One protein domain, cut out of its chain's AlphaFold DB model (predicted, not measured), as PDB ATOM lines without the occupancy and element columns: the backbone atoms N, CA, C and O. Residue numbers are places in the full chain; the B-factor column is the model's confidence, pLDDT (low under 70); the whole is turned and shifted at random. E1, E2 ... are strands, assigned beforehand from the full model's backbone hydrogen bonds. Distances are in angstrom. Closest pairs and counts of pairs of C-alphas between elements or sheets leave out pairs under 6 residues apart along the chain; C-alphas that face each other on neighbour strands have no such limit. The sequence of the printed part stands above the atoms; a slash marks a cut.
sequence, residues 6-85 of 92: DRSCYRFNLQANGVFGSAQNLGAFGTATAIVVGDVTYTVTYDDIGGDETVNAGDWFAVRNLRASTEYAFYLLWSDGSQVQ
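This is residues 6 to 85 of the 92 residues of an uncharacterized protein of Euryarchaeota archaeon (UniProt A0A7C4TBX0). Two small antiparallel sheets of three strands each make a sandwich, face to face with their strands crossed at 47 degrees. Residues 48 to 59 make a long loop at one end of the long axis, and residues 17 to 31 link the sheets, partly pairing with E1. The printed part has 80 residues and no named helix; its strands run E1 to E6 along the chain, in the sheets E2 - E3 - E4 and E1 - E5 - E6. The class is all strand, with under half of the residues, 37, in named strands. The whole is compact, with a radius of gyration of the C-alphas of 12.2 A, and its outline is elongated, 36 by 23 by 18 A.

E2 is residues 32 to 37, E3 residues 40 to 47, 22.7 A long, and E4 residues 60 to 64. E1, residues 10 to 16, is 20.4 A long and begins at C-alpha 10 (271.636, 257.754, 288.941). E5 is residues 71 to 78, 23.1 A long; E6, residues 83 to 85, ends at C-alpha 85 (277.325, 265.281, 294.262).

E2, E3 and E4 form a meander, each strand the antiparallel neighbour of the one before. N 35 and O 42 are 2.9 A apart, and N 45 and O 62 2.9 A, within hydrogen-bond range. E5 is the inner strand between E1 and E6, with N 13 to O 75 at 3.1 A and N 76 to O 85 at 2.9 A. Between the sheets, the closest C-alphas of E1 and E2 are those of Asn 13 and Ile 35, 6.7 A apart. E4 and E5 are apart.

The C-alphas of Asp 52 and Ser 69 are farthest apart, 36.6 A. The printed part has no cut. The links E1 to E2 and E3 to E4 are long. No printed residue is under 70 in pLDDT.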
ATOM      1  N   ASP A   6     265.119 260.708 285.344       90.06
ATOM      2  CA  ASP A   6     264.701 259.411 285.863       90.06
ATOM      3  C   ASP A   6     265.765 258.840 286.814       90.06
ATOM      4  O   ASP A   6     266.973 258.950 286.577       90.06
ATOM      5  N   ARG A   7     265.322 258.191 287.893       90.12
ATOM      6  CA  ARG A   7     266.214 257.582 288.893       90.12
ATOM      7  C   ARG A   7     267.236 256.605 288.301       90.12
ATOM      8  O   ARG A   7     268.305 256.431 288.878       90.12
ATOM      9  N   SER A   8     266.935 255.967 287.168       91.69
ATOM     10  CA  SER A   8     267.838 255.048 286.462       91.69
ATOM     11  C   SER A   8     269.072 255.742 285.887       91.69
ATOM     12  O   SER A   8     270.091 255.086 285.661       91.69
ATOM     13  N   CYS A   9     269.034 257.067 285.721       93.88
ATOM     14  CA  CYS A   9     270.202 257.864 285.368       93.88
ATOM     15  C   CYS A   9     271.205 257.993 286.523       93.88
ATOM     16  O   CYS A   9     272.310 258.488 286.287       93.88
ATOM     17  N   TYR A  10     270.854 257.544 287.732       94.81
ATOM     18  CA  TYR A  10     271.636 257.754 288.941       94.81
ATOM     19  C   TYR A  10     271.985 256.462 289.678       94.81
ATOM     20  O   TYR A  10     271.288 255.444 289.638       94.81
ATOM     21  N   ARG A  11     273.088 256.539 290.417       97.00
ATOM     22  CA  ARG A  11     273.552 255.517 291.353       97.00
ATOM     23  C   ARG A  11     273.923 256.171 292.676       97.00
ATOM     24  O   ARG A  11     274.303 257.339 292.717       97.00
ATOM     25  N   PHE A  12     273.847 255.400 293.752       97.62
ATOM     26  CA  PHE A  12     274.301 255.820 295.072       97.62
ATOM     27  C   PHE A  12     275.485 254.971 295.516       97.62
ATOM     28  O   PHE A  12     275.502 253.755 295.316       97.62
ATOM     29  N   ASN A  13     276.464 255.606 296.150       98.19
ATOM     30  CA  ASN A  13     277.520 254.915 296.876       98.19
ATOM     31  C   ASN A  13     277.830 255.654 298.178       98.19
ATOM     32  O   ASN A  13     277.486 256.825 298.344       98.19
ATOM     33  N   LEU A  14     278.526 254.986 299.091       98.06
ATOM     34  CA  LEU A  14     279.113 255.645 300.246       98.06
ATOM     35  C   LEU A  14     280.519 255.123 300.523       98.06
ATOM     36  O   LEU A  14     280.875 254.001 300.164       98.06
ATOM     37  N   GLN A  15     281.300 255.970 301.171       98.06
ATOM     38  CA  GLN A  15     282.609 255.664 301.715       98.06
ATOM     39  C   GLN A  15     282.524 255.741 303.241       98.06
ATOM     40  O   GLN A  15     281.890 256.657 303.763       98.06
ATOM     41  N   ALA A  16     283.156 254.803 303.943       97.81
ATOM     42  CA  ALA A  16     283.275 254.797 305.399       97.81
ATOM     43  C   ALA A  16     284.756 254.674 305.786       97.81
ATOM     44  O   ALA A  16     285.421 253.726 305.366       97.81
ATOM     45  N   ASN A  17     285.285 255.635 306.550       96.06
ATOM     46  CA  ASN A  17     286.701 255.728 306.942       96.06
ATOM     47  C   ASN A  17     287.670 255.515 305.761       96.06
ATOM     48  O   ASN A  17     288.626 254.747 305.843       96.06
ATOM     49  N   GLY A  18     287.384 256.145 304.620       95.25
ATOM     50  CA  GLY A  18     288.214 256.020 303.419       95.25
ATOM     51  C   GLY A  18     287.934 254.785 302.545       95.25
ATOM     52  O   GLY A  18     288.389 254.742 301.401       95.25
ATOM     53  N   VAL A  19     287.147 253.809 303.008       97.69
ATOM     54  CA  VAL A  19     286.818 252.593 302.245       97.69
ATOM     55  C   VAL A  19     285.537 252.800 301.447       97.69
ATOM     56  O   VAL A  19     284.495 253.104 302.021       97.69
ATOM     57  N   PHE A  20     285.605 252.641 300.126       97.44
ATOM     58  CA  PHE A  20     284.433 252.742 299.257       97.44
ATOM     59  C   PHE A  20     283.585 251.474 299.294       97.44
ATOM     60  O   PHE A  20     284.106 250.358 299.315       97.44
ATOM     61  N   GLY A  21     282.271 251.661 299.228       97.19
ATOM     62  CA  GLY A  21     281.354 250.602 298.842       97.19
ATOM     63  C   GLY A  21     281.287 250.397 297.335       97.19
ATOM     64  O   GLY A  21     282.028 251.001 296.551       97.19
ATOM     65  N   SER A  22     280.339 249.562 296.924       94.94
ATOM     66  CA  SER A  22     279.981 249.385 295.515       94.94
ATOM     67  C   SER A  22     278.749 250.207 295.163       94.94
ATOM     68  O   SER A  22     277.684 249.996 295.744       94.94
ATOM     69  N   ALA A  23     278.873 251.087 294.167       96.75
ATOM     70  CA  ALA A  23     277.760 251.902 293.692       96.75
ATOM     71  C   ALA A  23     276.575 251.032 293.245       96.75
ATOM     72  O   ALA A  23     276.740 250.123 292.427       96.75
ATOM     73  N   GLN A  24     275.375 251.338 293.727       97.81
ATOM     74  CA  GLN A  24     274.143 250.641 293.356       97.81
ATOM     75  C   GLN A  24     273.188 251.574 292.629       97.81
ATOM     76  O   GLN A  24     273.185 252.781 292.864       97.81
ATOM     77  N   ASN A  25     272.366 251.001 291.753       95.38
ATOM     78  CA  ASN A  25     271.241 251.726 291.171       95.38
ATOM     79  C   ASN A  25     270.294 252.165 292.285       95.38
ATOM     80  O   ASN A  25     270.120 251.447 293.272       95.38
ATOM     81  N   LEU A  26     269.665 253.324 292.117       92.56
ATOM     82  CA  LEU A  26     268.630 253.748 293.048       92.56
ATOM     83  C   LEU A  26     267.448 252.778 292.985       92.56
ATOM     84  O   LEU A  26     266.969 252.449 291.896       92.56
ATOM     85  N   GLY A  27     266.965 252.330 294.143       90.00
ATOM     86  CA  GLY A  27     265.690 251.624 294.249       90.00
ATOM     87  C   GLY A  27     264.517 252.490 293.783       90.00
ATOM     88  O   GLY A  27     264.658 253.698 293.586       90.00
ATOM     89  N   ALA A  28     263.346 251.877 293.603       89.94
ATOM     90  CA  ALA A  28     262.113 252.652 293.482       89.94
ATOM     91  C   ALA A  28     261.908 253.518 294.738       89.94
ATOM     92  O   ALA A  28     262.457 253.210 295.802       89.94
ATOM     93  N   PHE A  29     261.109 254.576 294.612       88.00
ATOM     94  CA  PHE A  29     260.731 255.426 295.739       88.00
ATOM     95  C   PHE A  29     260.334 254.592 296.973       88.00
ATOM     96  O   PHE A  29     259.627 253.584 296.863       88.00
ATOM     97  N   GLY A  30     260.865 254.960 298.142       87.88
ATOM     98  CA  GLY A  30     260.584 254.284 299.413       87.88
ATOM     99  C   GLY A  30     261.189 252.880 299.555       87.88
ATOM    100  O   GLY A  30     261.101 252.275 300.626       87.88
ATOM    101  N   THR A  31     261.846 252.353 298.519       93.19
ATOM    102  CA  THR A  31     262.432 251.009 298.533       93.19
ATOM    103  C   THR A  31     263.878 251.042 299.021       93.19
ATOM    104  O   THR A  31     264.677 251.911 298.665       93.19
ATOM    105  N   ALA A  32     264.231 250.068 299.855       95.06
ATOM    106  CA  ALA A  32     265.576 249.906 300.387       95.06
ATOM    107  C   ALA A  32     266.553 249.363 299.331       95.06
ATOM    108  O   ALA A  32     266.281 248.369 298.663       95.06
ATOM    109  N   THR A  33     267.726 249.984 299.246       96.12
ATOM    110  CA  THR A  33     268.890 249.531 298.475       96.12
ATOM    111  C   THR A  33     270.046 249.267 299.436       96.12
ATOM    112  O   THR A  33     270.299 250.065 300.339       96.12
ATOM    113  N   ALA A  34     270.745 248.144 299.274       97.62
ATOM    114  CA  ALA A  34     271.867 247.773 300.132       97.62
ATOM    115  C   ALA A  34     273.200 248.250 299.537       97.62
ATOM    116  O   ALA A  34     273.521 247.903 298.406       97.62
ATOM    117  N   ILE A  35     273.996 248.992 300.310       97.69
ATOM    118  CA  ILE A  35     275.382 249.337 299.970       97.69
ATOM    119  C   ILE A  35     276.309 248.580 300.914       97.69
ATOM    120  O   ILE A  35     276.213 248.725 302.132       97.69
ATOM    121  N   VAL A  36     277.216 247.783 300.354       97.50
ATOM    122  CA  VAL A  36     278.204 247.024 301.129       97.50
ATOM    123  C   VAL A  36     279.537 247.767 301.118       97.50
ATOM    124  O   VAL A  36     280.039 248.089 300.042       97.50
ATOM    125  N   VAL A  37     280.101 248.021 302.303       97.50
ATOM    126  CA  VAL A  37     281.451 248.577 302.505       97.50
ATOM    127  C   VAL A  37     282.216 247.644 303.439       97.50
ATOM    128  O   VAL A  37     281.882 247.538 304.622       97.50
ATOM    129  N   GLY A  38     283.219 246.939 302.912       93.12
ATOM    130  CA  GLY A  38     283.841 245.827 303.639       93.12
ATOM    131  C   GLY A  38     282.783 244.802 304.064       93.12
ATOM    132  O   GLY A  38     282.003 244.347 303.233       93.12
ATOM    133  N   ASP A  39     282.701 244.515 305.364       92.69
ATOM    134  CA  ASP A  39     281.745 243.551 305.936       92.69
ATOM    135  C   ASP A  39     280.434 244.195 306.433       92.69
ATOM    136  O   ASP A  39     279.635 243.567 307.129       92.69
ATOM    137  N   VAL A  40     280.209 245.479 306.137       96.12
ATOM    138  CA  VAL A  40     279.059 246.240 306.645       96.12
ATOM    139  C   VAL A  40     278.054 246.493 305.536       96.12
ATOM    140  O   VAL A  40     278.408 247.002 304.476       96.12
ATOM    141  N   THR A  41     276.783 246.195 305.808       97.31
ATOM    142  CA  THR A  41     275.671 246.538 304.915       97.31
ATOM    143  C   THR A  41     274.915 247.756 305.438       97.31
ATOM    144  O   THR A  41     274.273 247.715 306.491       97.31
ATOM    145  N   TYR A  42     274.956 248.831 304.664       97.75
ATOM    146  CA  TYR A  42     274.170 250.038 304.870       97.75
ATOM    147  C   TYR A  42     272.900 249.971 304.033       97.75
ATOM    148  O   TYR A  42     272.907 249.464 302.910       97.75
ATOM    149  N   THR A  43     271.808 250.509 304.564       97.50
ATOM    150  CA  THR A  43     270.546 250.609 303.827       97.50
ATOM    151  C   THR A  43     270.324 252.045 303.399       97.50
ATOM    152  O   THR A  43     270.368 252.941 304.238       97.50
ATOM    153  N   VAL A  44     270.053 252.249 302.114       97.06
ATOM    154  CA  VAL A  44     269.747 253.548 301.517       97.06
ATOM    155  C   VAL A  44     268.339 253.516 300.939       97.06
ATOM    156  O   VAL A  44     267.972 252.563 300.254       97.06
ATOM    157  N   THR A  45     267.557 254.558 301.194       95.62
ATOM    158  CA  THR A  45     266.233 254.758 300.597       95.62
ATOM    159  C   THR A  45     266.181 256.138 299.956       95.62
ATOM    160  O   THR A  45     266.583 257.116 300.585       95.62
ATOM    161  N   TYR A  46     265.710 256.193 298.713       92.56
ATOM    162  CA  TYR A  46     265.416 257.428 297.988       92.56
ATOM    163  C   TYR A  46     263.963 257.842 298.257       92.56
ATOM    164  O   TYR A  46     263.054 257.011 298.150       92.56
ATOM    165  N   ASP A  47     263.779 259.102 298.641       89.12
ATOM    166  CA  ASP A  47     262.501 259.726 298.977       89.12
ATOM    167  C   ASP A  47     262.228 260.863 297.977       89.12
ATOM    168  O   ASP A  47     262.950 261.864 297.962       89.12
ATOM    169  N   ASP A  48     261.235 260.652 297.114       84.31
ATOM    170  CA  ASP A  48     260.780 261.589 296.088       84.31
ATOM    171  C   ASP A  48     259.675 262.453 296.691       84.31
ATOM    172  O   ASP A  48     258.514 262.049 296.790       84.31
ATOM    173  N   ILE A  49     260.064 263.642 297.142       81.44
ATOM    174  CA  ILE A  49     259.164 264.555 297.852       81.44
ATOM    175  C   ILE A  49     258.220 265.260 296.862       81.44
ATOM    176  O   ILE A  49     257.122 265.668 297.247       81.44
ATOM    177  N   GLY A  50     258.633 265.401 295.597       76.06
ATOM    178  CA  GLY A  50     257.832 266.014 294.534       76.06
ATOM    179  C   GLY A  50     256.791 265.068 293.934       76.06
ATOM    180  O   GLY A  50     255.746 265.528 293.476       76.06
ATOM    181  N   GLY A  51     257.047 263.758 293.984       77.75
ATOM    182  CA  GLY A  51     256.212 262.727 293.367       77.75
ATOM    183  C   GLY A  51     256.329 262.683 291.840       77.75
ATOM    184  O   GLY A  51     255.485 262.076 291.183       77.75
ATOM    185  N   ASP A  52     257.347 263.340 291.281       79.38
ATOM    186  CA  ASP A  52     257.583 263.437 289.837       79.38
ATOM    187  C   ASP A  52     258.355 262.220 289.290       79.38
ATOM    188  O   ASP A  52     258.693 262.179 288.107       79.38
ATOM    189  N   GLU A  53     258.684 261.250 290.149       77.81
ATOM    190  CA  GLU A  53     259.490 260.051 289.882       77.81
ATOM    191  C   GLU A  53     260.890 260.358 289.316       77.81
ATOM    192  O   GLU A  53     261.554 259.508 288.709       77.81
ATOM    193  N   THR A  54     261.377 261.578 289.545       88.00
ATOM    194  CA  THR A  54     262.658 262.073 289.039       88.00
ATOM    195  C   THR A  54     263.528 262.604 290.160       88.00
ATOM    196  O   THR A  54     263.066 263.335 291.029       88.00
ATOM    197  N   VAL A  55     264.826 262.308 290.084       88.75
ATOM    198  CA  VAL A  55     265.792 262.800 291.066       88.75
ATOM    199  C   VAL A  55     266.067 264.274 290.806       88.75
ATOM    200  O   VAL A  55     266.554 264.653 289.735       88.75
ATOM    201  N   ASN A  56     265.785 265.099 291.807       88.75
ATOM    202  CA  ASN A  56     266.006 266.537 291.772       88.75
ATOM    203  C   ASN A  56     266.541 267.062 293.123       88.75
ATOM    204  O   ASN A  56     266.741 266.317 294.078       88.75
ATOM    205  N   ALA A  57     266.833 268.364 293.200       85.00
ATOM    206  CA  ALA A  57     267.463 268.965 294.382       85.00
ATOM    207  C   ALA A  57     266.560 269.008 295.634       85.00
ATOM    208  O   ALA A  57     267.061 269.290 296.723       85.00
ATOM    209  N   GLY A  58     265.254 268.775 295.482       86.06
ATOM    210  CA  GLY A  58     264.293 268.694 296.578       86.06
ATOM    211  C   GLY A  58     264.249 267.329 297.265       86.06
ATOM    212  O   GLY A  58     263.789 267.263 298.401       86.06
ATOM    213  N   ASP A  59     264.761 266.278 296.624       90.00
ATOM    214  CA  ASP A  59     264.635 264.901 297.103       90.00
ATOM    215  C   ASP A  59     265.710 264.513 298.107       90.00
ATOM    216  O   ASP A  59     266.839 265.024 298.084       90.00
ATOM    217  N   TRP A  60     265.387 263.550 298.971       91.50
ATOM    218  CA  TRP A  60     266.270 263.136 300.056       91.50
ATOM    219  C   TRP A  60     266.667 261.663 299.961       91.50
ATOM    220  O   TRP A  60     265.958 260.807 299.440       91.50
ATOM    221  N   PHE A  61     267.834 261.367 300.529       94.12
ATOM    222  CA  PHE A  61     268.326 260.008 300.707       94.12
ATOM    223  C   PHE A  61     268.453 259.720 302.200       94.12
ATOM    224  O   PHE A  61     269.203 260.392 302.910       94.12
ATOM    225  N   ALA A  62     267.738 258.705 302.675       95.31
ATOM    226  CA  ALA A  62     267.846 258.218 304.041       95.31
ATOM    227  C   ALA A  62     268.843 257.058 304.097       95.31
ATOM    228  O   ALA A  62     268.652 256.044 303.426       95.31
ATOM    229  N   VAL A  63     269.886 257.186 304.920       96.38
ATOM    230  CA  VAL A  63     270.898 256.139 305.128       96.38
ATOM    231  C   VAL A  63     270.795 255.590 306.550       96.38
ATOM    232  O   VAL A  63     270.742 256.351 307.515       96.38
ATOM    233  N   ARG A  64     270.761 254.262 306.691       96.25
ATOM    234  CA  ARG A  64     270.671 253.539 307.972       96.25
ATOM    235  C   ARG A  64     271.888 252.640 308.192       96.25
ATOM    236  O   ARG A  64     272.658 252.377 307.269       96.25
ATOM    237  N   ASN A  65     272.017 252.139 309.422       95.88
ATOM    238  CA  ASN A  65     273.135 251.316 309.908       95.88
ATOM    239  C   ASN A  65     274.478 252.065 309.956       95.88
ATOM    240  O   ASN A  65     275.544 251.459 309.865       95.88
ATOM    241  N   LEU A  66     274.425 253.391 310.117       95.00
ATOM    242  CA  LEU A  66     275.598 254.228 310.351       95.00
ATOM    243  C   LEU A  66     276.178 253.906 311.736       95.00
ATOM    244  O   LEU A  66     275.456 253.801 312.725       95.00
ATOM    245  N   ARG A  67     277.490 253.707 311.783       94.38
ATOM    246  CA  ARG A  67     278.277 253.416 312.986       94.38
ATOM    247  C   ARG A  67     278.850 254.700 313.576       94.38
ATOM    248  O   ARG A  67     279.225 255.583 312.811       94.38
ATOM    249  N   ALA A  68     278.935 254.750 314.905       94.81
ATOM    250  CA  ALA A  68     279.599 255.819 315.650       94.81
ATOM    251  C   ALA A  68     281.096 255.913 315.310       94.81
ATOM    252  O   ALA A  68     281.672 254.961 314.768       94.81
ATOM    253  N   SER A  69     281.706 257.062 315.621       95.25
ATOM    254  CA  SER A  69     283.122 257.360 315.367       95.25
ATOM    255  C   SER A  69     283.607 256.967 313.959       95.25
ATOM    256  O   SER A  69     284.700 256.430 313.786       95.25
ATOM    257  N   THR A  70     282.760 257.173 312.946       96.75
ATOM    258  CA  THR A  70     283.047 256.873 311.543       96.75
ATOM    259  C   THR A  70     282.879 258.130 310.693       96.75
ATOM    260  O   THR A  70     281.888 258.857 310.810       96.75
ATOM    261  N   GLU A  71     283.842 258.366 309.810       97.75
ATOM    262  CA  GLU A  71     283.768 259.399 308.783       97.75
ATOM    263  C   GLU A  71     283.105 258.831 307.531       97.75
ATOM    264  O   GLU A  71     283.563 257.836 306.964       97.75
ATOM    265  N   TYR A  72     282.027 259.474 307.091       98.19
ATOM    266  CA  TYR A  72     281.303 259.102 305.886       98.19
ATOM    267  C   TYR A  72     281.455 260.147 304.791       98.19
ATOM    268  O   TYR A  72     281.431 261.353 305.051       98.19
ATOM    269  N   ALA A  73     281.493 259.669 303.552       98.12
ATOM    270  CA  ALA A  73     281.173 260.460 302.375       98.12
ATOM    271  C   ALA A  73     280.081 259.742 301.572       98.12
ATOM    272  O   ALA A  73     280.202 258.560 301.254       98.12
ATOM    273  N   PHE A  74     278.996 260.449 301.273       97.94
ATOM    274  CA  PHE A  74     277.848 259.945 300.523       97.94
ATOM    275  C   PHE A  74     277.867 260.526 299.119       97.94
ATOM    276  O   PHE A  74     277.992 261.741 298.970       97.94
ATOM    277  N   TYR A  75     277.719 259.673 298.110       97.69
ATOM    278  CA  TYR A  75     277.879 260.040 296.711       97.69
ATOM    279  C   TYR A  75     276.598 259.767 295.934       97.69
ATOM    280  O   TYR A  75     276.128 258.628 295.881       97.69
ATOM    281  N   LEU A  76     276.095 260.806 295.273       96.69
ATOM    282  CA  LEU A  76     275.191 260.662 294.143       96.69
ATOM    283  C   LEU A  76     276.043 260.651 292.875       96.69
ATOM    284  O   LEU A  76     276.850 261.557 292.649       96.69
ATOM    285  N   LEU A  77     275.878 259.615 292.067       96.88
ATOM    286  CA  LEU A  77     276.642 259.375 290.853       96.88
ATOM    287  C   LEU A  77     275.695 259.313 289.660       96.88
ATOM    288  O   LEU A  77     274.545 258.897 289.797       96.88
ATOM    289  N   TRP A  78     276.197 259.674 288.489       95.94
ATOM    290  CA  TRP A  78     275.575 259.311 287.227       95.94
ATOM    291  C   TRP A  78     275.647 257.790 287.029       95.94
ATOM    292  O   TRP A  78     276.454 257.089 287.649       95.94
ATOM    293  N   SER A  79     274.802 257.255 286.150       94.75
ATOM    294  CA  SER A  79     274.769 255.823 285.818       94.75
ATOM    295  C   SER A  79     276.105 255.294 285.273       94.75
ATOM    296  O   SER A  79     276.441 254.131 285.516       94.75
ATOM    297  N   ASP A  80     276.902 256.161 284.634       94.69
ATOM    298  CA  ASP A  80     278.268 255.881 284.170       94.69
ATOM    299  C   ASP A  80     279.328 255.868 285.293       94.69
ATOM    300  O   ASP A  80     280.477 255.497 285.063       94.69
ATOM    301  N   GLY A  81     278.937 256.224 286.521       94.81
ATOM    302  CA  GLY A  81     279.787 256.250 287.708       94.81
ATOM    303  C   GLY A  81     280.473 257.589 287.982       94.81
ATOM    304  O   GLY A  81     281.122 257.720 289.021       94.81
ATOM    305  N   SER A  82     280.334 258.589 287.111       96.00
ATOM    306  CA  SER A  82     280.874 259.925 287.365       96.00
ATOM    307  C   SER A  82     280.090 260.651 288.465       96.00
ATOM    308  O   SER A  82     278.900 260.419 288.681       96.00
ATOM    309  N   GLN A  83     280.769 261.503 289.232       95.44
ATOM    310  CA  GLN A  83     280.169 262.135 290.406       95.44
ATOM    311  C   GLN A  83     279.172 263.234 290.015       95.44
ATOM    312  O   GLN A  83     279.525 264.157 289.283       95.44
ATOM    313  N   VAL A  84     277.966 263.184 290.589       94.31
ATOM    314  CA  VAL A  84     277.012 264.305 290.578       94.31
ATOM    315  C   VAL A  84     277.248 265.181 291.803       94.31
ATOM    316  O   VAL A  84     277.480 266.382 291.687       94.31
ATOM    317  N   GLN A  85     277.218 264.573 292.991       94.50
ATOM    318  CA  GLN A  85     277.325 265.281 294.262       94.50
ATOM    319  C   GLN A  85     277.956 264.395 295.333       94.50
ATOM    320  O   GLN A  85     277.806 263.174 295.318       94.50
TER     321      GLN A  85